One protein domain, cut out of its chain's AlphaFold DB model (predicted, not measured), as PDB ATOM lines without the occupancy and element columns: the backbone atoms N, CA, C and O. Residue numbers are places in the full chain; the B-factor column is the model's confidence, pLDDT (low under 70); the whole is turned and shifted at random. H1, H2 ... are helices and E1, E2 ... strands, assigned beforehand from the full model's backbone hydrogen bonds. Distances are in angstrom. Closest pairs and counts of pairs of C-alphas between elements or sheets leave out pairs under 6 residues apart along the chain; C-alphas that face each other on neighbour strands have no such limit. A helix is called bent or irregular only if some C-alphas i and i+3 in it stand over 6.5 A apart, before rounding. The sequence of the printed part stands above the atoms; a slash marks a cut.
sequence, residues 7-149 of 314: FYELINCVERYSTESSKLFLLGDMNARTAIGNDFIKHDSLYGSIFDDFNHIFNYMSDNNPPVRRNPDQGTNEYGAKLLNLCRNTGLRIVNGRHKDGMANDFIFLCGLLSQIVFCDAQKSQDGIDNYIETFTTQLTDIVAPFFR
ATOM      1  N   PHE A   7     137.875 176.645 122.421       86.38
ATOM      2  CA  PHE A   7     137.433 175.503 123.226       86.38
ATOM      3  C   PHE A   7     136.884 175.943 124.578       86.38
ATOM      4  O   PHE A   7     135.951 175.319 125.073       86.38
ATOM      5  N   TYR A   8     137.409 177.030 125.142       86.62
ATOM      6  CA  TYR A   8     136.864 177.625 126.357       86.62
ATOM      7  C   TYR A   8     135.461 178.195 126.111       86.62
ATOM      8  O   TYR A   8     134.528 177.893 126.851       86.62
ATOM      9  N   GLU A   9     135.279 178.930 125.011       88.12
ATOM     10  CA  GLU A   9     133.955 179.417 124.601       88.12
ATOM     11  C   GLU A   9     132.976 178.266 124.333       88.12
ATOM     12  O   GLU A   9     131.822 178.316 124.754       88.12
ATOM     13  N   LEU A  10     133.438 177.188 123.688       87.69
ATOM     14  CA  LEU A  10     132.618 175.999 123.463       87.69
ATOM     15  C   LEU A  10     132.202 175.323 124.772       87.69
ATOM     16  O   LEU A  10     131.046 174.922 124.874       87.69
ATOM     17  N   ILE A  11     133.089 175.218 125.768       87.12
ATOM     18  CA  ILE A  11     132.737 174.691 127.098       87.12
ATOM     19  C   ILE A  11     131.629 175.541 127.719       87.12
ATOM     20  O   ILE A  11     130.596 174.996 128.093       87.12
ATOM     21  N   ASN A  12     131.784 176.867 127.728       86.06
ATOM     22  CA  ASN A  12     130.777 177.776 128.282       86.06
ATOM     23  C   ASN A  12     129.425 177.663 127.556       86.06
ATOM     24  O   ASN A  12     128.364 177.740 128.179       86.06
ATOM     25  N   CYS A  13     129.438 177.482 126.231       86.00
ATOM     26  CA  CYS A  13     128.224 177.223 125.461       86.00
ATOM     27  C   CYS A  13     127.583 175.890 125.851       86.00
ATOM     28  O   CYS A  13     126.371 175.840 126.046       86.00
ATOM     29  N   VAL A  14     128.377 174.825 125.964       85.12
ATOM     30  CA  VAL A  14     127.881 173.502 126.350       85.12
ATOM     31  C   VAL A  14     127.258 173.557 127.737       85.12
ATOM     32  O   VAL A  14     126.116 173.150 127.883       85.12
ATOM     33  N   GLU A  15     127.938 174.136 128.724       82.69
ATOM     34  CA  GLU A  15     127.406 174.291 130.082       82.69
ATOM     35  C   GLU A  15     126.075 175.046 130.096       82.69
ATOM     36  O   GLU A  15     125.106 174.580 130.698       82.69
ATOM     37  N   ARG A  16     125.989 176.169 129.371       83.88
ATOM     38  CA  ARG A  16     124.749 176.947 129.255       83.88
ATOM     39  C   ARG A  16     123.610 176.104 128.681       83.88
ATOM     40  O   ARG A  16     122.558 175.981 129.302       83.88
ATOM     41  N   TYR A  17     123.813 175.493 127.517       82.50
ATOM     42  CA  TYR A  17     122.734 174.782 126.829       82.50
ATOM     43  C   TYR A  17     122.401 173.416 127.439       82.50
ATOM     44  O   TYR A  17     121.262 172.970 127.310       82.50
ATOM     45  N   SER A  18     123.335 172.777 128.144       77.44
ATOM     46  CA  SER A  18     123.073 171.539 128.890       77.44
ATOM     47  C   SER A  18     122.111 171.754 130.062       77.44
ATOM     48  O   SER A  18     121.433 170.816 130.466       77.44
ATOM     49  N   THR A  19     122.013 172.976 130.601       71.56
ATOM     50  CA  THR A  19     121.013 173.302 131.637       71.56
ATOM     51  C   THR A  19     119.614 173.564 131.076       71.56
ATOM     52  O   THR A  19     118.625 173.373 131.778       71.56
ATOM     53  N   GLU A  20     119.520 173.972 129.809       70.06
ATOM     54  CA  GLU A  20     118.262 174.333 129.143       70.06
ATOM     55  C   GLU A  20     117.645 173.167 128.351       70.06
ATOM     56  O   GLU A  20     116.427 173.109 128.175       70.06
ATOM     57  N   SER A  21     118.470 172.237 127.861       66.00
ATOM     58  CA  SER A  21     118.062 171.119 127.004       66.00
ATOM     59  C   SER A  21     118.593 169.791 127.531       66.00
ATOM     60  O   SER A  21     119.740 169.687 127.951       66.00
ATOM     61  N   SER A  22     117.788 168.734 127.415       65.00
ATOM     62  CA  SER A  22     118.197 167.376 127.792       65.00
ATOM     63  C   SER A  22     119.178 166.730 126.810       65.00
ATOM     64  O   SER A  22     119.772 165.708 127.134       65.00
ATOM     65  N   LYS A  23     119.332 167.282 125.597       72.44
ATOM     66  CA  LYS A  23     120.194 166.729 124.540       72.44
ATOM     67  C   LYS A  23     120.878 167.856 123.778       72.44
ATOM     68  O   LYS A  23     120.206 168.775 123.301       72.44
ATOM     69  N   LEU A  24     122.197 167.760 123.620       76.94
ATOM     70  CA  LEU A  24     123.008 168.760 122.925       76.94
ATOM     71  C   LEU A  24     123.867 168.101 121.845       76.94
ATOM     72  O   LEU A  24     124.551 167.111 122.094       76.94
ATOM     73  N   PHE A  25     123.855 168.690 120.650       77.62
ATOM     74  CA  PHE A  25     124.703 168.292 119.532       77.62
ATOM     75  C   PHE A  25     125.639 169.436 119.174       77.62
ATOM     76  O   PHE A  25     125.203 170.555 118.911       77.62
ATOM     77  N   LEU A  26     126.926 169.127 119.108       80.06
ATOM     78  CA  LEU A  26     127.948 170.003 118.577       80.06
ATOM     79  C   LEU A  26     128.387 169.463 117.213       80.06
ATOM     80  O   LEU A  26     128.886 168.344 117.089       80.06
ATOM     81  N   LEU A  27     128.169 170.272 116.179       79.00
ATOM     82  CA  LEU A  27     128.400 169.925 114.780       79.00
ATOM     83  C   LEU A  27     129.420 170.893 114.189       79.00
ATOM     84  O   LEU A  27     129.290 172.105 114.357       79.00
ATOM     85  N   GLY A  28     130.405 170.383 113.455       76.06
ATOM     86  CA  GLY A  28     131.317 171.243 112.710       76.06
ATOM     87  C   GLY A  28     132.596 170.553 112.274       76.06
ATOM     88  O   GLY A  28     132.865 169.406 112.626       76.06
ATOM     89  N   ASP A  29     133.398 171.272 111.492       77.69
ATOM     90  CA  ASP A  29     134.776 170.875 111.232       77.69
ATOM     91  C   ASP A  29     135.701 171.487 112.279       77.69
ATOM     92  O   ASP A  29     136.127 172.636 112.169       77.69
ATOM     93  N   MET A  30     136.008 170.702 113.312       78.69
ATOM     94  CA  MET A  30     136.918 171.118 114.381       78.69
ATOM     95  C   MET A  30     138.391 171.034 113.960       78.69
ATOM     96  O   MET A  30     139.265 171.447 114.720       78.69
ATOM     97  N   ASN A  31     138.694 170.451 112.785       81.38
ATOM     98  CA  ASN A  31     140.058 170.164 112.323       81.38
ATOM     99  C   ASN A  31     140.923 169.458 113.403       81.38
ATOM    100  O   ASN A  31     142.147 169.619 113.494       81.38
ATOM    101  N   ALA A  32     140.254 168.679 114.256       85.94
ATOM    102  CA  ALA A  32     140.805 168.036 115.437       85.94
ATOM    103  C   ALA A  32     141.074 166.563 115.123       85.94
ATOM    104  O   ALA A  32     140.145 165.787 114.897       85.94
ATOM    105  N   ARG A  33     142.350 166.173 115.092       88.19
ATOM    106  CA  ARG A  33     142.762 164.777 114.905       88.19
ATOM    107  C   ARG A  33     142.884 164.143 116.270       88.19
ATOM    108  O   ARG A  33     143.755 164.532 117.037       88.19
ATOM    109  N   THR A  34     142.017 163.193 116.582       88.75
ATOM    110  CA  THR A  34     141.925 162.595 117.926       88.75
ATOM    111  C   THR A  34     142.574 161.214 118.022       88.75
ATOM    112  O   THR A  34     142.647 160.657 119.117       88.75
ATOM    113  N   ALA A  35     143.032 160.652 116.894       86.19
ATOM    114  CA  ALA A  35     143.560 159.288 116.782       86.19
ATOM    115  C   ALA A  35     142.702 158.286 117.579       86.19
ATOM    116  O   ALA A  35     141.478 158.309 117.448       86.19
ATOM    117  N   ILE A  36     143.320 157.472 118.437       82.06
ATOM    118  CA  ILE A  36     142.672 156.524 119.361       82.06
ATOM    119  C   ILE A  36     142.488 157.089 120.784       82.06
ATOM    120  O   ILE A  36     142.289 156.338 121.737       82.06
ATOM    121  N   GLY A  37     142.606 158.408 120.961       86.88
ATOM    122  CA  GLY A  37     142.417 159.049 122.259       86.88
ATOM    123  C   GLY A  37     140.988 158.881 122.778       86.88
ATOM    124  O   GLY A  37     140.028 158.980 122.006       86.88
ATOM    125  N   ASN A  38     140.867 158.641 124.088       89.31
ATOM    126  CA  ASN A  38     139.575 158.529 124.765       89.31
ATOM    127  C   ASN A  38     139.020 159.924 125.057       89.31
ATOM    128  O   ASN A  38     139.707 160.778 125.629       89.31
ATOM    129  N   ASP A  39     137.776 160.116 124.650       88.31
ATOM    130  CA  ASP A  39     136.874 161.245 124.895       88.31
ATOM    131  C   ASP A  39     136.046 161.057 126.182       88.31
ATOM    132  O   ASP A  39     135.128 161.820 126.450       88.31
ATOM    133  N   PHE A  40     136.382 160.037 126.970       87.38
ATOM    134  CA  PHE A  40     135.795 159.705 128.264       87.38
ATOM    135  C   PHE A  40     136.908 159.458 129.287       87.38
ATOM    136  O   PHE A  40     138.063 159.183 128.922       87.38
ATOM    137  N   ILE A  41     136.563 159.557 130.564       85.56
ATOM    138  CA  ILE A  41     137.459 159.258 131.677       85.56
ATOM    139  C   ILE A  41     137.492 157.736 131.870       85.56
ATOM    140  O   ILE A  41     136.477 157.078 132.077       85.56
ATOM    141  N   LYS A  42     138.680 157.134 131.748       81.38
ATOM    142  CA  LYS A  42     138.854 155.692 131.976       81.38
ATOM    143  C   LYS A  42     138.733 155.379 133.463       81.38
ATOM    144  O   LYS A  42     139.355 156.062 134.267       81.38
ATOM    145  N   HIS A  43     138.048 154.279 133.781       76.56
ATOM    146  CA  HIS A  43     137.829 153.831 135.162       76.56
ATOM    147  C   HIS A  43     137.153 154.896 136.023       76.56
ATOM    148  O   HIS A  43     137.472 155.048 137.199       76.56
ATOM    149  N   ASP A  44     136.214 155.623 135.422       73.31
ATOM    150  CA  ASP A  44     135.414 156.623 136.106       73.31
ATOM    151  C   ASP A  44     134.332 155.976 136.982       73.31
ATOM    152  O   ASP A  44     133.136 156.169 136.805       73.31
ATOM    153  N   SER A  45     134.751 155.101 137.885       67.69
ATOM    154  CA  SER A  45     133.900 154.376 138.818       67.69
ATOM    155  C   SER A  45     134.323 154.758 140.227       67.69
ATOM    156  O   SER A  45     135.426 154.418 140.657       67.69
ATOM    157  N   LEU A  46     133.451 155.461 140.942       64.06
ATOM    158  CA  LEU A  46     133.646 155.791 142.351       64.06
ATOM    159  C   LEU A  46     133.139 154.625 143.216       64.06
ATOM    160  O   LEU A  46     132.121 154.009 142.901       64.06
ATOM    161  N   TYR A  47     133.871 154.274 144.278       62.38
ATOM    162  CA  TYR A  47     133.540 153.128 145.136       62.38
ATOM    163  C   TYR A  47     132.346 153.448 146.063       62.38
ATOM    164  O   TYR A  47     132.318 154.486 146.729       62.38
ATOM    165  N   GLY A  48     131.356 152.547 146.076       62.38
ATOM    166  CA  GLY A  48     129.981 152.747 146.561       62.38
ATOM    167  C   GLY A  48     129.763 152.711 148.076       62.38
ATOM    168  O   GLY A  48     129.223 151.752 148.615       62.38
ATOM    169  N   SER A  49     130.143 153.786 148.756       58.00
ATOM    170  CA  SER A  49     129.507 154.173 150.030       58.00
ATOM    171  C   SER A  49     129.620 155.674 150.271       58.00
ATOM    172  O   SER A  49     128.656 156.319 150.650       58.00
ATOM    173  N   ILE A  50     130.776 156.256 149.942       61.66
ATOM    174  CA  ILE A  50     131.002 157.706 150.021       61.66
ATOM    175  C   ILE A  50     130.199 158.442 148.940       61.66
ATOM    176  O   ILE A  50     129.849 159.598 149.122       61.66
ATOM    177  N   PHE A  51     129.911 157.800 147.804       61.06
ATOM    178  CA  PHE A  51     129.247 158.478 146.694       61.06
ATOM    179  C   PHE A  51     127.726 158.465 146.784       61.06
ATOM    180  O   PHE A  51     127.111 159.471 146.457       61.06
ATOM    181  N   ASP A  52     127.122 157.377 147.263       60.22
ATOM    182  CA  ASP A  52     125.662 157.257 147.348       60.22
ATOM    183  C   ASP A  52     125.051 158.344 148.251       60.22
ATOM    184  O   ASP A  52     124.002 158.895 147.922       60.22
ATOM    185  N   ASP A  53     125.775 158.754 149.297       61.09
ATOM    186  CA  ASP A  53     125.366 159.828 150.210       61.09
ATOM    187  C   ASP A  53     125.466 161.240 149.592       61.09
ATOM    188  O   ASP A  53     124.733 162.148 149.984       61.09
ATOM    189  N   PHE A  54     126.347 161.447 148.604       59.53
ATOM    190  CA  PHE A  54     126.600 162.755 147.974       59.53
ATOM    191  C   PHE A  54     126.108 162.853 146.523       59.53
ATOM    192  O   PHE A  54     126.139 163.935 145.929       59.53
ATOM    193  N   ASN A  55     125.613 161.760 145.941       57.06
ATOM    194  CA  ASN A  55     125.201 161.699 144.539       57.06
ATOM    195  C   ASN A  55     124.059 162.686 144.237       57.06
ATOM    196  O   ASN A  55     124.044 163.340 143.196       57.06
ATOM    197  N   HIS A  56     123.158 162.877 145.205       57.03
ATOM    198  CA  HIS A  56     122.067 163.855 145.139       57.03
ATOM    199  C   HIS A  56     122.532 165.320 145.166       57.03
ATOM    200  O   HIS A  56     121.769 166.204 144.786       57.03
ATOM    201  N   ILE A  57     123.759 165.590 145.626       57.66
ATOM    202  CA  ILE A  57     124.316 166.944 145.745       57.66
ATOM    203  C   ILE A  57     125.064 167.332 144.466       57.66
ATOM    204  O   ILE A  57     124.989 168.483 144.039       57.66
ATOM    205  N   PHE A  58     125.770 166.384 143.846       58.25
ATOM    206  CA  PHE A  58     126.667 166.675 142.723       58.25
ATOM    207  C   PHE A  58     126.141 166.240 141.350       58.25
ATOM    208  O   PHE A  58     126.743 166.636 140.356       58.25
ATOM    209  N   ASN A  59     125.048 165.463 141.266       60.12
ATOM    210  CA  ASN A  59     124.486 164.948 140.001       60.12
ATOM    211  C   ASN A  59     125.558 164.371 139.055       60.12
ATOM    212  O   ASN A  59     125.505 164.532 137.835       60.12
ATOM    213  N   TYR A  60     126.573 163.726 139.624       65.06
ATOM    214  CA  TYR A  60     127.712 163.238 138.865       65.06
ATOM    215  C   TYR A  60     127.319 162.014 138.047       65.06
ATOM    216  O   TYR A  60     126.851 161.006 138.583       65.06
ATOM    217  N   MET A  61     127.561 162.072 136.743       64.69
ATOM    218  CA  MET A  61     127.343 160.938 135.859       64.69
ATOM    219  C   MET A  61     128.678 160.293 135.506       64.69
ATOM    220  O   MET A  61     129.430 160.822 134.700       64.69
ATOM    221  N   SER A  62     128.932 159.125 136.095       67.62
ATOM    222  CA  SER A  62     130.102 158.295 135.798       67.62
ATOM    223  C   SER A  62     130.163 157.885 134.320       67.62
ATOM    224  O   SER A  62     129.200 157.338 133.748       67.62
ATOM    225  N   ASP A  63     131.338 158.073 133.725       70.44
ATOM    226  CA  ASP A  63     131.666 157.599 132.392       70.44
ATOM    227  C   ASP A  63     131.733 156.063 132.373       70.44
ATOM    228  O   ASP A  63     132.631 155.421 132.918       70.44
ATOM    229  N   ASN A  64     130.786 155.441 131.669       68.25
ATOM    230  CA  ASN A  64     130.887 154.028 131.304       68.25
ATOM    231  C   ASN A  64     131.631 153.904 129.974       68.25
ATOM    232  O   ASN A  64     131.414 154.732 129.093       68.25
ATOM    233  N   ASN A  65     132.465 152.864 129.820       74.12
ATOM    234  CA  ASN A  65     133.269 152.624 128.615       74.12
ATOM    235  C   ASN A  65     132.369 152.548 127.363       74.12
ATOM    236  O   ASN A  65     131.722 151.520 127.146       74.12
ATOM    237  N   PRO A  66     132.325 153.599 126.529       79.06
ATOM    238  CA  PRO A  66     131.453 153.626 125.369       79.06
ATOM    239  C   PRO A  66     132.084 152.822 124.210       79.06
ATOM    240  O   PRO A  66     133.303 152.611 124.214       79.06
ATOM    241  N   PRO A  67     131.308 152.388 123.195       82.62
ATOM    242  CA  PRO A  67     131.799 151.528 122.113       82.62
ATOM    243  C   PRO A  67     133.049 152.060 121.411       82.62
ATOM    244  O   PRO A  67     133.155 153.255 121.146       82.62
ATOM    245  N   VAL A  68     134.006 151.188 121.098       83.56
ATOM    246  CA  VAL A  68     135.318 151.610 120.583       83.56
ATOM    247  C   VAL A  68     135.181 152.385 119.271       83.56
ATOM    248  O   VAL A  68     134.571 151.922 118.311       83.56
ATOM    249  N   ARG A  69     135.813 153.560 119.224       85.38
ATOM    250  CA  ARG A  69     135.813 154.435 118.053       85.38
ATOM    251  C   ARG A  69     136.830 153.972 117.009       85.38
ATOM    252  O   ARG A  69     138.019 153.846 117.301       85.38
ATOM    253  N   ARG A  70     136.380 153.796 115.768       81.88
ATOM    254  CA  ARG A  70     137.228 153.576 114.590       81.88
ATOM    255  C   ARG A  70     137.670 154.925 114.022       81.88
ATOM    256  O   ARG A  70     136.844 155.711 113.578       81.88
ATOM    257  N   ASN A  71     138.975 155.205 114.043       79.00
ATOM    258  CA  ASN A  71     139.545 156.444 113.505       79.00
ATOM    259  C   ASN A  71     140.712 156.143 112.549       79.00
ATOM    260  O   ASN A  71     141.629 155.426 112.947       79.00
ATOM    261  N   PRO A  72     140.716 156.679 111.314       73.75
ATOM    262  CA  PRO A  72     141.828 156.514 110.378       73.75
ATOM    263  C   PRO A  72     143.059 157.356 110.743       73.75
ATOM    264  O   PRO A  72     144.160 157.059 110.264       73.75
ATOM    265  N   ASP A  73     142.897 158.397 111.566       78.25
ATOM    266  CA  ASP A  73     144.000 159.258 111.986       78.25
ATOM    267  C   ASP A  73     145.043 158.480 112.797       78.25
ATOM    268  O   ASP A  73     144.736 157.853 113.809       78.25
ATOM    269  N   GLN A  74     146.306 158.586 112.382       78.38
ATOM    270  CA  GLN A  74     147.434 157.899 113.022       78.38
ATOM    271  C   GLN A  74     148.018 158.659 114.226       78.38
ATOM    272  O   GLN A  74     148.856 158.122 114.943       78.38
ATOM    273  N   GLY A  75     147.617 159.914 114.452       85.50
ATOM    274  CA  GLY A  75     148.179 160.754 115.511       85.50
ATOM    275  C   GLY A  75     147.260 161.901 115.918       85.50
ATOM    276  O   GLY A  75     146.362 162.286 115.168       85.50
ATOM    277  N   THR A  76     147.494 162.425 117.120       90.06
ATOM    278  CA  THR A  76     146.695 163.498 117.723       90.06
ATOM    279  C   THR A  76     147.355 164.858 117.487       90.06
ATOM    280  O   THR A  76     148.567 164.979 117.656       90.06
ATOM    281  N   ASN A  77     146.588 165.882 117.093       90.25
ATOM    282  CA  ASN A  77     147.069 167.275 117.028       90.25
ATOM    283  C   ASN A  77     146.602 168.088 118.253       90.25
ATOM    284  O   ASN A  77     145.812 167.599 119.056       90.25
ATOM    285  N   GLU A  78     147.073 169.333 118.404       91.56
ATOM    286  CA  GLU A  78     146.723 170.194 119.549       91.56
ATOM    287  C   GLU A  78     145.202 170.361 119.713       91.56
ATOM    288  O   GLU A  78     144.662 170.175 120.801       91.56
ATOM    289  N   TYR A  79     144.490 170.612 118.610       90.12
ATOM    290  CA  TYR A  79     143.028 170.692 118.599       90.12
ATOM    291  C   TYR A  79     142.354 169.368 118.962       90.12
ATOM    292  O   TYR A  79     141.328 169.364 119.629       90.12
ATOM    293  N   GLY A  80     142.945 168.238 118.578       90.75
ATOM    294  CA  GLY A  80     142.527 166.909 119.004       90.75
ATOM    295  C   GLY A  80     142.622 166.723 120.509       90.75
ATOM    296  O   GLY A  80     141.681 166.230 121.120       90.75
ATOM    297  N   ALA A  81     143.724 167.155 121.123       91.81
ATOM    298  CA  ALA A  81     143.879 167.110 122.573       91.81
ATOM    299  C   ALA A  81     142.855 168.014 123.282       91.81
ATOM    300  O   ALA A  81     142.209 167.573 124.232       91.81
ATOM    301  N   LYS A  82     142.652 169.238 122.777       91.81
ATOM    302  CA  LYS A  82     141.644 170.179 123.292       91.81
ATOM    303  C   LYS A  82     140.218 169.636 123.157       91.81
ATOM    304  O   LYS A  82     139.456 169.711 124.115       91.81
ATOM    305  N   LEU A  83     139.884 169.007 122.030       90.44
ATOM    306  CA  LEU A  83     138.579 168.379 121.814       90.44
ATOM    307  C   LEU A  83     138.343 167.196 122.760       90.44
ATOM    308  O   LEU A  83     137.271 167.084 123.341       90.44
ATOM    309  N   LEU A  84     139.346 166.336 122.955       91.00
ATOM    310  CA  LEU A  84     139.243 165.230 123.909       91.00
ATOM    311  C   LEU A  84     139.066 165.735 125.347       91.00
ATOM    312  O   LEU A  84     138.297 165.145 126.100       91.00
ATOM    313  N   ASN A  85     139.742 166.822 125.724       91.00
ATOM    314  CA  ASN A  85     139.554 167.451 127.033       91.00
ATOM    315  C   ASN A  85     138.162 168.073 127.173       91.00
ATOM    316  O   ASN A  85     137.524 167.875 128.199       91.00
ATOM    317  N   LEU A  86     137.664 168.753 126.135       89.31
ATOM    318  CA  LEU A  86     136.294 169.264 126.098       89.31
ATOM    319  C   LEU A  86     135.291 168.129 126.339       89.31
ATOM    320  O   LEU A  86     134.439 168.256 127.211       89.31
ATOM    321  N   CYS A  87     135.446 166.995 125.653       88.62
ATOM    322  CA  CYS A  87     134.603 165.815 125.845       88.62
ATOM    323  C   CYS A  87     134.637 165.255 127.274       88.62
ATOM    324  O   CYS A  87     133.585 165.008 127.856       88.62
ATOM    325  N   ARG A  88     135.826 165.118 127.872       87.06
ATOM    326  CA  ARG A  88     135.960 164.637 129.259       87.06
ATOM    327  C   ARG A  88     135.359 165.603 130.277       87.06
ATOM    328  O   ARG A  88     134.748 165.152 131.232       87.06
ATOM    329  N   ASN A  89     135.520 166.908 130.067       85.06
ATOM    330  CA  ASN A  89     135.041 167.921 131.008       85.06
ATOM    331  C   ASN A  89     133.522 168.101 130.957       85.06
ATOM    332  O   ASN A  89     132.909 168.431 131.962       85.06
ATOM    333  N   THR A  90     132.923 167.910 129.784       81.75
ATOM    334  CA  THR A  90     131.494 168.178 129.559       81.75
ATOM    335  C   THR A  90     130.634 166.916 129.539       81.75
ATOM    336  O   THR A  90     129.415 167.013 129.455       81.75
ATOM    337  N   GLY A  91     131.246 165.728 129.543       80.94
ATOM    338  CA  GLY A  91     130.541 164.464 129.311       80.94
ATOM    339  C   GLY A  91     130.132 164.243 127.848       80.94
ATOM    340  O   GLY A  91     129.465 163.256 127.528       80.94
ATOM    341  N   LEU A  92     130.536 165.135 126.935       84.31
ATOM    342  CA  LEU A  92     130.300 164.971 125.507       84.31
ATOM    343  C   LEU A  92     131.070 163.761 124.945       84.31
ATOM    344  O   LEU A  92     132.179 163.451 125.377       84.31
ATOM    345  N   ARG A  93     130.526 163.113 123.911       85.62
ATOM    346  CA  ARG A  93     131.155 161.991 123.198       85.62
ATOM    347  C   ARG A  93     131.252 162.234 121.708       85.62
ATOM    348  O   ARG A  93     130.314 162.703 121.070       85.62
ATOM    349  N   ILE A  94     132.388 161.848 121.143       86.25
ATOM    350  CA  ILE A  94     132.623 161.834 119.704       86.25
ATOM    351  C   ILE A  94     131.912 160.614 119.133       86.25
ATOM    352  O   ILE A  94     132.286 159.478 119.427       86.25
ATOM    353  N   VAL A  95     130.899 160.853 118.309       81.81
ATOM    354  CA  VAL A  95     130.053 159.788 117.757       81.81
ATOM    355  C   VAL A  95     130.665 159.188 116.488       81.81
ATOM    356  O   VAL A  95     130.546 157.988 116.248       81.81
ATOM    357  N   ASN A  96     131.397 159.991 115.712       79.75
ATOM    358  CA  ASN A  96     132.070 159.531 114.498       79.75
ATOM    359  C   ASN A  96     133.018 158.365 114.789       79.75
ATOM    360  O   ASN A  96     133.945 158.502 115.589       79.75
ATOM    361  N   GLY A  97     132.834 157.251 114.087       79.06
ATOM    362  CA  GLY A  97     133.646 156.045 114.229       79.06
ATOM    363  C   GLY A  97     133.010 154.986 115.130       79.06
ATOM    364  O   GLY A  97     133.615 153.929 115.319       79.06
ATOM    365  N   ARG A  98     131.853 155.273 115.746       81.81
ATOM    366  CA  ARG A  98     131.174 154.378 116.696       81.81
ATOM    367  C   ARG A  98     129.953 153.672 116.113       81.81
ATOM    368  O   ARG A  98     129.412 152.816 116.801       81.81
ATOM    369  N   HIS A  99     129.518 153.983 114.892       80.38
ATOM    370  CA  HIS A  99     128.395 153.278 114.278       80.38
ATOM    371  C   HIS A  99     128.755 151.807 113.992       80.38
ATOM    372  O   HIS A  99     129.899 151.495 113.619       80.38
ATOM    373  N   LYS A 100     127.786 150.890 114.110       78.06
ATOM    374  CA  LYS A 100     127.969 149.446 113.826       78.06
ATOM    375  C   LYS A 100     128.519 149.183 112.419       78.06
ATOM    376  O   LYS A 100     129.495 148.445 112.256       78.06
ATOM    377  N   ASP A 101     127.995 149.892 111.421       70.50
ATOM    378  CA  ASP A 101     128.416 149.783 110.012       70.50
ATOM    379  C   ASP A 101     129.756 150.487 109.727       70.50
ATOM    380  O   ASP A 101     130.282 150.455 108.612       70.50
ATOM    381  N   GLY A 102     130.332 151.120 110.749       65.44
ATOM    382  CA  GLY A 102     131.600 151.822 110.683       65.44
ATOM    383  C   GLY A 102     131.573 153.006 109.726       65.44
ATOM    384  O   GLY A 102     130.565 153.692 109.544       65.44
ATOM    385  N   MET A 103     132.720 153.224 109.083       60.50
ATOM    386  CA  MET A 103     133.045 154.457 108.360       60.50
ATOM    387  C   MET A 103     132.129 154.763 107.165       60.50
ATOM    388  O   MET A 103     132.213 155.853 106.609       60.50
ATOM    389  N   ALA A 104     131.283 153.817 106.742       54.00
ATOM    390  CA  ALA A 104     130.305 154.030 105.679       54.00
ATOM    391  C   ALA A 104     129.174 154.989 106.104       54.00
ATOM    392  O   ALA A 104     128.709 155.758 105.267       54.00
ATOM    393  N   ASN A 105     128.804 154.981 107.393       52.53
ATOM    394  CA  ASN A 105     127.751 155.824 107.977       52.53
ATOM    395  C   ASN A 105     128.286 156.818 109.028       52.53
ATOM    396  O   ASN A 105     127.599 157.775 109.368       52.53
ATOM    397  N   ASP A 106     129.525 156.645 109.511       53.41
ATOM    398  CA  ASP A 106     130.151 157.537 110.509       53.41
ATOM    399  C   ASP A 106     130.459 158.952 109.993       53.41
ATOM    400  O   ASP A 106     130.714 159.868 110.778       53.41
ATOM    401  N   PHE A 107     130.456 159.146 108.674       52.34
ATOM    402  CA  PHE A 107     130.474 160.473 108.089       52.34
ATOM    403  C   PHE A 107     129.052 160.816 107.692       52.34
ATOM    404  O   PHE A 107     128.580 160.383 106.639       52.34
ATOM    405  N   ILE A 108     128.396 161.668 108.478       49.88
ATOM    406  CA  ILE A 108     127.270 162.449 107.971       49.88
ATOM    407  C   ILE A 108     127.847 163.423 106.938       49.88
ATOM    408  O   ILE A 108     128.066 164.607 107.177       49.88
ATOM    409  N   PHE A 109     128.157 162.891 105.758       45.19
ATOM    410  CA  PHE A 109     128.662 163.620 104.611       45.19
ATOM    411  C   PHE A 109     127.473 164.274 103.905       45.19
ATOM    412  O   PHE A 109     127.231 164.073 102.716       45.19
ATOM    413  N   LEU A 110     126.710 165.077 104.649       43.72
ATOM    414  CA  LEU A 110     125.753 166.009 104.070       43.72
ATOM    415  C   LEU A 110     126.570 167.066 103.317       43.72
ATOM    416  O   LEU A 110     127.150 167.986 103.895       43.72
ATOM    417  N   CYS A 111     126.714 166.848 102.008       39.59
ATOM    418  CA  CYS A 111     127.389 167.733 101.056       39.59
ATOM    419  C   CYS A 111     128.841 168.136 101.401       39.59
ATOM    420  O   CYS A 111     129.318 169.161 100.918       39.59
ATOM    421  N   GLY A 112     129.574 167.328 102.176       43.28
ATOM    422  CA  GLY A 112     130.992 167.567 102.487       43.28
ATOM    423  C   GLY A 112     131.266 168.739 103.433       43.28
ATOM    424  O   GLY A 112     132.351 169.314 103.362       43.28
ATOM    425  N   LEU A 113     130.296 169.108 104.279       42.94
ATOM    426  CA  LEU A 113     130.386 170.275 105.169       42.94
ATOM    427  C   LEU A 113     130.605 169.941 106.653       42.94
ATOM    428  O   LEU A 113     131.089 170.798 107.383       42.94
ATOM    429  N   LEU A 114     130.273 168.731 107.109       49.66
ATOM    430  CA  LEU A 114     130.335 168.362 108.528       49.66
ATOM    431  C   LEU A 114     131.244 167.145 108.700       49.66
ATOM    432  O   LEU A 114     130.913 166.043 108.270       49.66
ATOM    433  N   SER A 115     132.428 167.358 109.271       54.12
ATOM    434  CA  SER A 115     133.427 166.300 109.450       54.12
ATOM    435  C   SER A 115     133.391 165.678 110.846       54.12
ATOM    436  O   SER A 115     133.904 164.569 110.992       54.12
ATOM    437  N   GLN A 116     132.800 166.339 111.857       61.16
ATOM    438  CA  GLN A 116     132.762 165.860 113.247       61.16
ATOM    439  C   GLN A 116     131.427 166.178 113.940       61.16
ATOM    440  O   GLN A 116     130.923 167.302 113.866       61.16
ATOM    441  N   ILE A 117     130.872 165.170 114.623       65.62
ATOM    442  CA  ILE A 117     129.681 165.280 115.472       65.62
ATOM    443  C   ILE A 117     130.047 164.842 116.884       65.62
ATOM    444  O   ILE A 117     130.557 163.739 117.107       65.62
ATOM    445  N   VAL A 118     129.778 165.729 117.832       65.25
ATOM    446  CA  VAL A 118     130.004 165.530 119.258       65.25
ATOM    447  C   VAL A 118     128.663 165.672 119.973       65.25
ATOM    448  O   VAL A 118     127.905 166.594 119.689       65.25
ATOM    449  N   PHE A 119     128.343 164.743 120.868       69.56
ATOM    450  CA  PHE A 119     127.015 164.619 121.465       69.56
ATOM    451  C   PHE A 119     127.058 164.619 122.990       69.56
ATOM    452  O   PHE A 119     127.929 163.983 123.574       69.56
ATOM    453  N   CYS A 120     126.103 165.296 123.621       59.28
ATOM    454  CA  CYS A 120     125.868 165.268 125.062       59.28
ATOM    455  C   CYS A 120     124.835 164.197 125.352       59.28
ATOM    456  O   CYS A 120     123.739 164.287 124.810       59.28
ATOM    457  N   ASP A 121     125.191 163.231 126.196       61.56
ATOM    458  CA  ASP A 121     124.369 162.074 126.587       61.56
ATOM    459  C   ASP A 121     124.389 160.872 125.623       61.56
ATOM    460  O   ASP A 121     123.357 160.313 125.248       61.56
ATOM    461  N   ALA A 122     125.579 160.422 125.206       56.84
ATOM    462  CA  ALA A 122     125.663 159.166 124.461       56.84
ATOM    463  C   ALA A 122     125.159 157.996 125.322       56.84
ATOM    464  O   ALA A 122     125.746 157.658 126.353       56.84
ATOM    465  N   GLN A 123     124.095 157.345 124.845       60.28
ATOM    466  CA  GLN A 123     123.617 156.078 125.387       60.28
ATOM    467  C   GLN A 123     124.774 155.081 125.511       60.28
ATOM    468  O   GLN A 123     125.646 154.985 124.648       60.28
ATOM    469  N   LYS A 124     124.749 154.305 126.591       68.19
ATOM    470  CA  LYS A 124     125.846 153.411 126.979       68.19
ATOM    471  C   LYS A 124     125.981 152.177 126.072       68.19
ATOM    472  O   LYS A 124     126.994 151.489 126.145       68.19
ATOM    473  N   SER A 125     124.981 151.885 125.236       77.75
ATOM    474  CA  SER A 125     124.943 150.710 124.357       77.75
ATOM    475  C   SER A 125     125.175 151.062 122.886       77.75
ATOM    476  O   SER A 125     124.844 152.157 122.427       77.75
ATOM    477  N   GLN A 126     125.710 150.093 122.136       81.94
ATOM    478  CA  GLN A 126     125.883 150.180 120.683       81.94
ATOM    479  C   GLN A 126     124.550 150.470 119.977       81.94
ATOM    480  O   GLN A 126     124.464 151.426 119.214       81.94
ATOM    481  N   ASP A 127     123.496 149.727 120.327       80.56
ATOM    482  CA  ASP A 127     122.150 149.914 119.765       80.56
ATOM    483  C   ASP A 127     121.592 151.313 120.042       80.56
ATOM    484  O   ASP A 127     120.900 151.895 119.208       80.56
ATOM    485  N   GLY A 128     121.917 151.873 121.212       78.88
ATOM    486  CA  GLY A 128     121.586 153.246 121.550       78.88
ATOM    487  C   GLY A 128     122.261 154.211 120.583       78.88
ATOM    488  O   GLY A 128     121.579 154.966 119.899       78.88
ATOM    489  N   ILE A 129     123.590 154.158 120.478       78.75
ATOM    490  CA  ILE A 129     124.354 155.035 119.578       78.75
ATOM    491  C   ILE A 129     123.857 154.926 118.130       78.75
ATOM    492  O   ILE A 129     123.637 155.958 117.496       78.75
ATOM    493  N   ASP A 130     123.619 153.713 117.631       79.50
ATOM    494  CA  ASP A 130     123.154 153.492 116.259       79.50
ATOM    495  C   ASP A 130     121.764 154.101 116.024       79.50
ATOM    496  O   ASP A 130     121.595 154.894 115.099       79.50
ATOM    497  N   ASN A 131     120.790 153.828 116.900       80.88
ATOM    498  CA  ASN A 131     119.441 154.393 116.787       80.88
ATOM    499  C   ASN A 131     119.458 155.933 116.824       80.88
ATOM    500  O   ASN A 131     118.724 156.602 116.092       80.88
ATOM    501  N   TYR A 132     120.330 156.519 117.650       76.62
ATOM    502  CA  TYR A 132     120.497 157.970 117.718       76.62
ATOM    503  C   TYR A 132     121.095 158.550 116.432       76.62
ATOM    504  O   TYR A 132     120.576 159.548 115.928       76.62
ATOM    505  N   ILE A 133     122.148 157.933 115.884       77.19
ATOM    506  CA  ILE A 133     122.752 158.356 114.613       77.19
ATOM    507  C   ILE A 133     121.730 158.244 113.480       77.19
ATOM    508  O   ILE A 133     121.572 159.198 112.717       77.19
ATOM    509  N   GLU A 134     121.015 157.123 113.380       77.69
ATOM    510  CA  GLU A 134     120.001 156.881 112.348       77.69
ATOM    511  C   GLU A 134     118.857 157.910 112.442       77.69
ATOM    512  O   GLU A 134     118.512 158.554 111.444       77.69
ATOM    513  N   THR A 135     118.326 158.150 113.647       80.25
ATOM    514  CA  THR A 135     117.259 159.138 113.885       80.25
ATOM    515  C   THR A 135     117.713 160.553 113.533       80.25
ATOM    516  O   THR A 135     117.026 161.259 112.792       80.25
ATOM    517  N   PHE A 136     118.883 160.972 114.027       77.62
ATOM    518  CA  PHE A 136     119.426 162.303 113.762       77.62
ATOM    519  C   PHE A 136     119.714 162.507 112.274       77.62
ATOM    520  O   PHE A 136     119.336 163.529 111.705       77.62
ATOM    521  N   THR A 137     120.342 161.524 111.622       76.12
ATOM    522  CA  THR A 137     120.659 161.586 110.189       76.12
ATOM    523  C   THR A 137     119.389 161.710 109.360       76.12
ATOM    524  O   THR A 137     119.355 162.511 108.429       76.12
ATOM    525  N   THR A 138     118.338 160.970 109.716       78.50
ATOM    526  CA  THR A 138     117.039 161.030 109.033       78.50
ATOM    527  C   THR A 138     116.405 162.409 109.190       78.50
ATOM    528  O   THR A 138     116.124 163.065 108.192       78.50
ATOM    529  N   GLN A 139     116.285 162.911 110.423       81.00
ATOM    530  CA  GLN A 139     115.694 164.226 110.697       81.00
ATOM    531  C   GLN A 139     116.477 165.367 110.041       81.00
ATOM    532  O   GLN A 139     115.893 166.257 109.419       81.00
ATOM    533  N   LEU A 140     117.808 165.338 110.147       77.44
ATOM    534  CA  LEU A 140     118.664 166.329 109.512       77.44
ATOM    535  C   LEU A 140     118.527 166.252 107.990       77.44
ATOM    536  O   LEU A 140     118.421 167.288 107.342       77.44
ATOM    537  N   THR A 141     118.477 165.050 107.412       75.00
ATOM    538  CA  THR A 141     118.265 164.869 105.971       75.00
ATOM    539  C   THR A 141     116.909 165.412 105.541       75.00
ATOM    540  O   THR A 141     116.856 166.113 104.541       75.00
ATOM    541  N   ASP A 142     115.835 165.180 106.289       79.25
ATOM    542  CA  ASP A 142     114.504 165.686 105.941       79.25
ATOM    543  C   ASP A 142     114.444 167.219 105.946       79.25
ATOM    544  O   ASP A 142     113.885 167.826 105.029       79.25
ATOM    545  N   ILE A 143     115.077 167.853 106.937       81.19
ATOM    546  CA  ILE A 143     115.141 169.315 107.050       81.19
ATOM    547  C   ILE A 143     116.035 169.902 105.961       81.19
ATOM    548  O   ILE A 143     115.700 170.911 105.344       81.19
ATOM    549  N   VAL A 144     117.197 169.294 105.737       73.31
ATOM    550  CA  VAL A 144     118.266 169.876 104.929       73.31
ATOM    551  C   VAL A 144     118.094 169.526 103.451       73.31
ATOM    552  O   VAL A 144     118.302 170.384 102.599       73.31
ATOM    553  N   ALA A 145     117.644 168.320 103.099       71.50
ATOM    554  CA  ALA A 145     117.541 167.862 101.710       71.50
ATOM    555  C   ALA A 145     116.806 168.830 100.763       71.50
ATOM    556  O   ALA A 145     117.297 169.013  99.647       71.50
ATOM    557  N   PRO A 146     115.693 169.493 101.138       75.75
ATOM    558  CA  PRO A 146     115.037 170.480 100.280       75.75
ATOM    559  C   PRO A 146     115.950 171.638  99.855       75.75
ATOM    560  O   PRO A 146     115.863 172.093  98.717       75.75
ATOM    561  N   PHE A 147     116.863 172.075 100.725       71.38
ATOM    562  CA  PHE A 147     117.784 173.189 100.465       71.38
ATOM    563  C   PHE A 147     119.002 172.788  99.623       71.38
ATOM    564  O   PHE A 147     119.677 173.649  99.062       71.38
ATOM    565  N   PHE A 148     119.278 171.485  99.513       64.44
ATOM    566  CA  PHE A 148     120.442 170.935  98.807       64.44
ATOM    567  C   PHE A 148     120.060 170.102  97.576       64.44
ATOM    568  O   PHE A 148     120.939 169.630  96.846       64.44
ATOM    569  N   ARG A 149     118.760 169.952  97.282       55.62
ATOM    570  CA  ARG A 149     118.280 169.447  95.993       55.62
ATOM    571  C   ARG A 149     118.683 170.439  94.909       55.62
ATOM    572  O   ARG A 149     118.009 171.433  94.664       55.62
TER     573      ARG A 149
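AT A GLANCE: This is residues 7 to 149 of the 314 residues of an uncharacterized protein of Mytilus coruscus (UniProt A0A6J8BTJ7). A small three-stranded sheet lies at the middle, with helices H1 and H3 side by side on one face of it, while the long helix H4 runs beyond the other face, clear of the sheet. Long loops make much of the rest, and residues 52 to 59, which hold the short helix H2, stick out at the end away from H4. The printed part has 143 residues, with four named helices and three named strands in the order H1 E1 H2 H3 E2 E3 H4; the sheet, E1 E3 E2, is antiparallel. The class is mostly helix, though under half of the residues are in named elements. The whole is compact, with a radius of gyration of the C-alphas of 16.1 A, yet elongated, spanning 56 by 34 by 32 A.

IN THESE COORDINATES: H1, residues 7 to 20, begins with C-alpha 7 at (137.433, 175.503, 123.226) and is 20.1 A long. E1 is residues 24 to 28, 13.4 A, and H2 is residues 55 to 58, 5.5 A. H3, residues 78 to 90, is 18.3 A long and begins with C-alpha 78 at (146.723, 170.194, 119.549). E2 is residues 92 to 94, 7.0 A, and E3 is residues 116 to 120, 13.7 A. H4, residues 126 to 148, is 30.6 A long and ends with C-alpha 148 at (120.442, 170.935, 98.807). H4 has a kink of 38 degrees near residue 142 and is only just irregular: C-alphas 143 and 146 are 6.9 A apart.

HOW THE PARTS SIT: E3 is the inner strand. It is antiparallel to E1 at 167 degrees, with N 26 and O 118 at 2.8 A, and forms a hairpin with E2 at 149 degrees, with N 93 and O 119 at 2.8 A. E1, H2 H3 and E2 make a split strand-helix-strand unit, two strands running the same way with E3 between them; its crossover is right-handed. H1 and H3 are on the sheet, two layers with both helices on one face. H3 has a height over the sheet of 8.3 A and is only just over E2, with 3 C-alphas falling on it; it runs along the strands, at 5 degrees to E2 on the local plane. H1 and H3 touch, closest at the C-alphas of Ile 11 and Leu 86, 6.6 A, with a shallow tilt of 25 degrees, the same way. H2 and H4 are not on the sheet and are apart from each other. Every O i to N i+4 pair is within hydrogen-bond range in H3, 9 of 10 in H1 and 17 of 19 in H4; H2 is too short for one.

THE WHOLE: The C-alphas farthest apart, those of Ser 49 and Arg 149, are 57.3 A apart. The printed part has no cut. The links E1 to H2, H2 to H3 and E2 to E3 are long. Mean pLDDT of the printed part is 74.3, with residues 45 to 62 and 102 to 124 among those under 70.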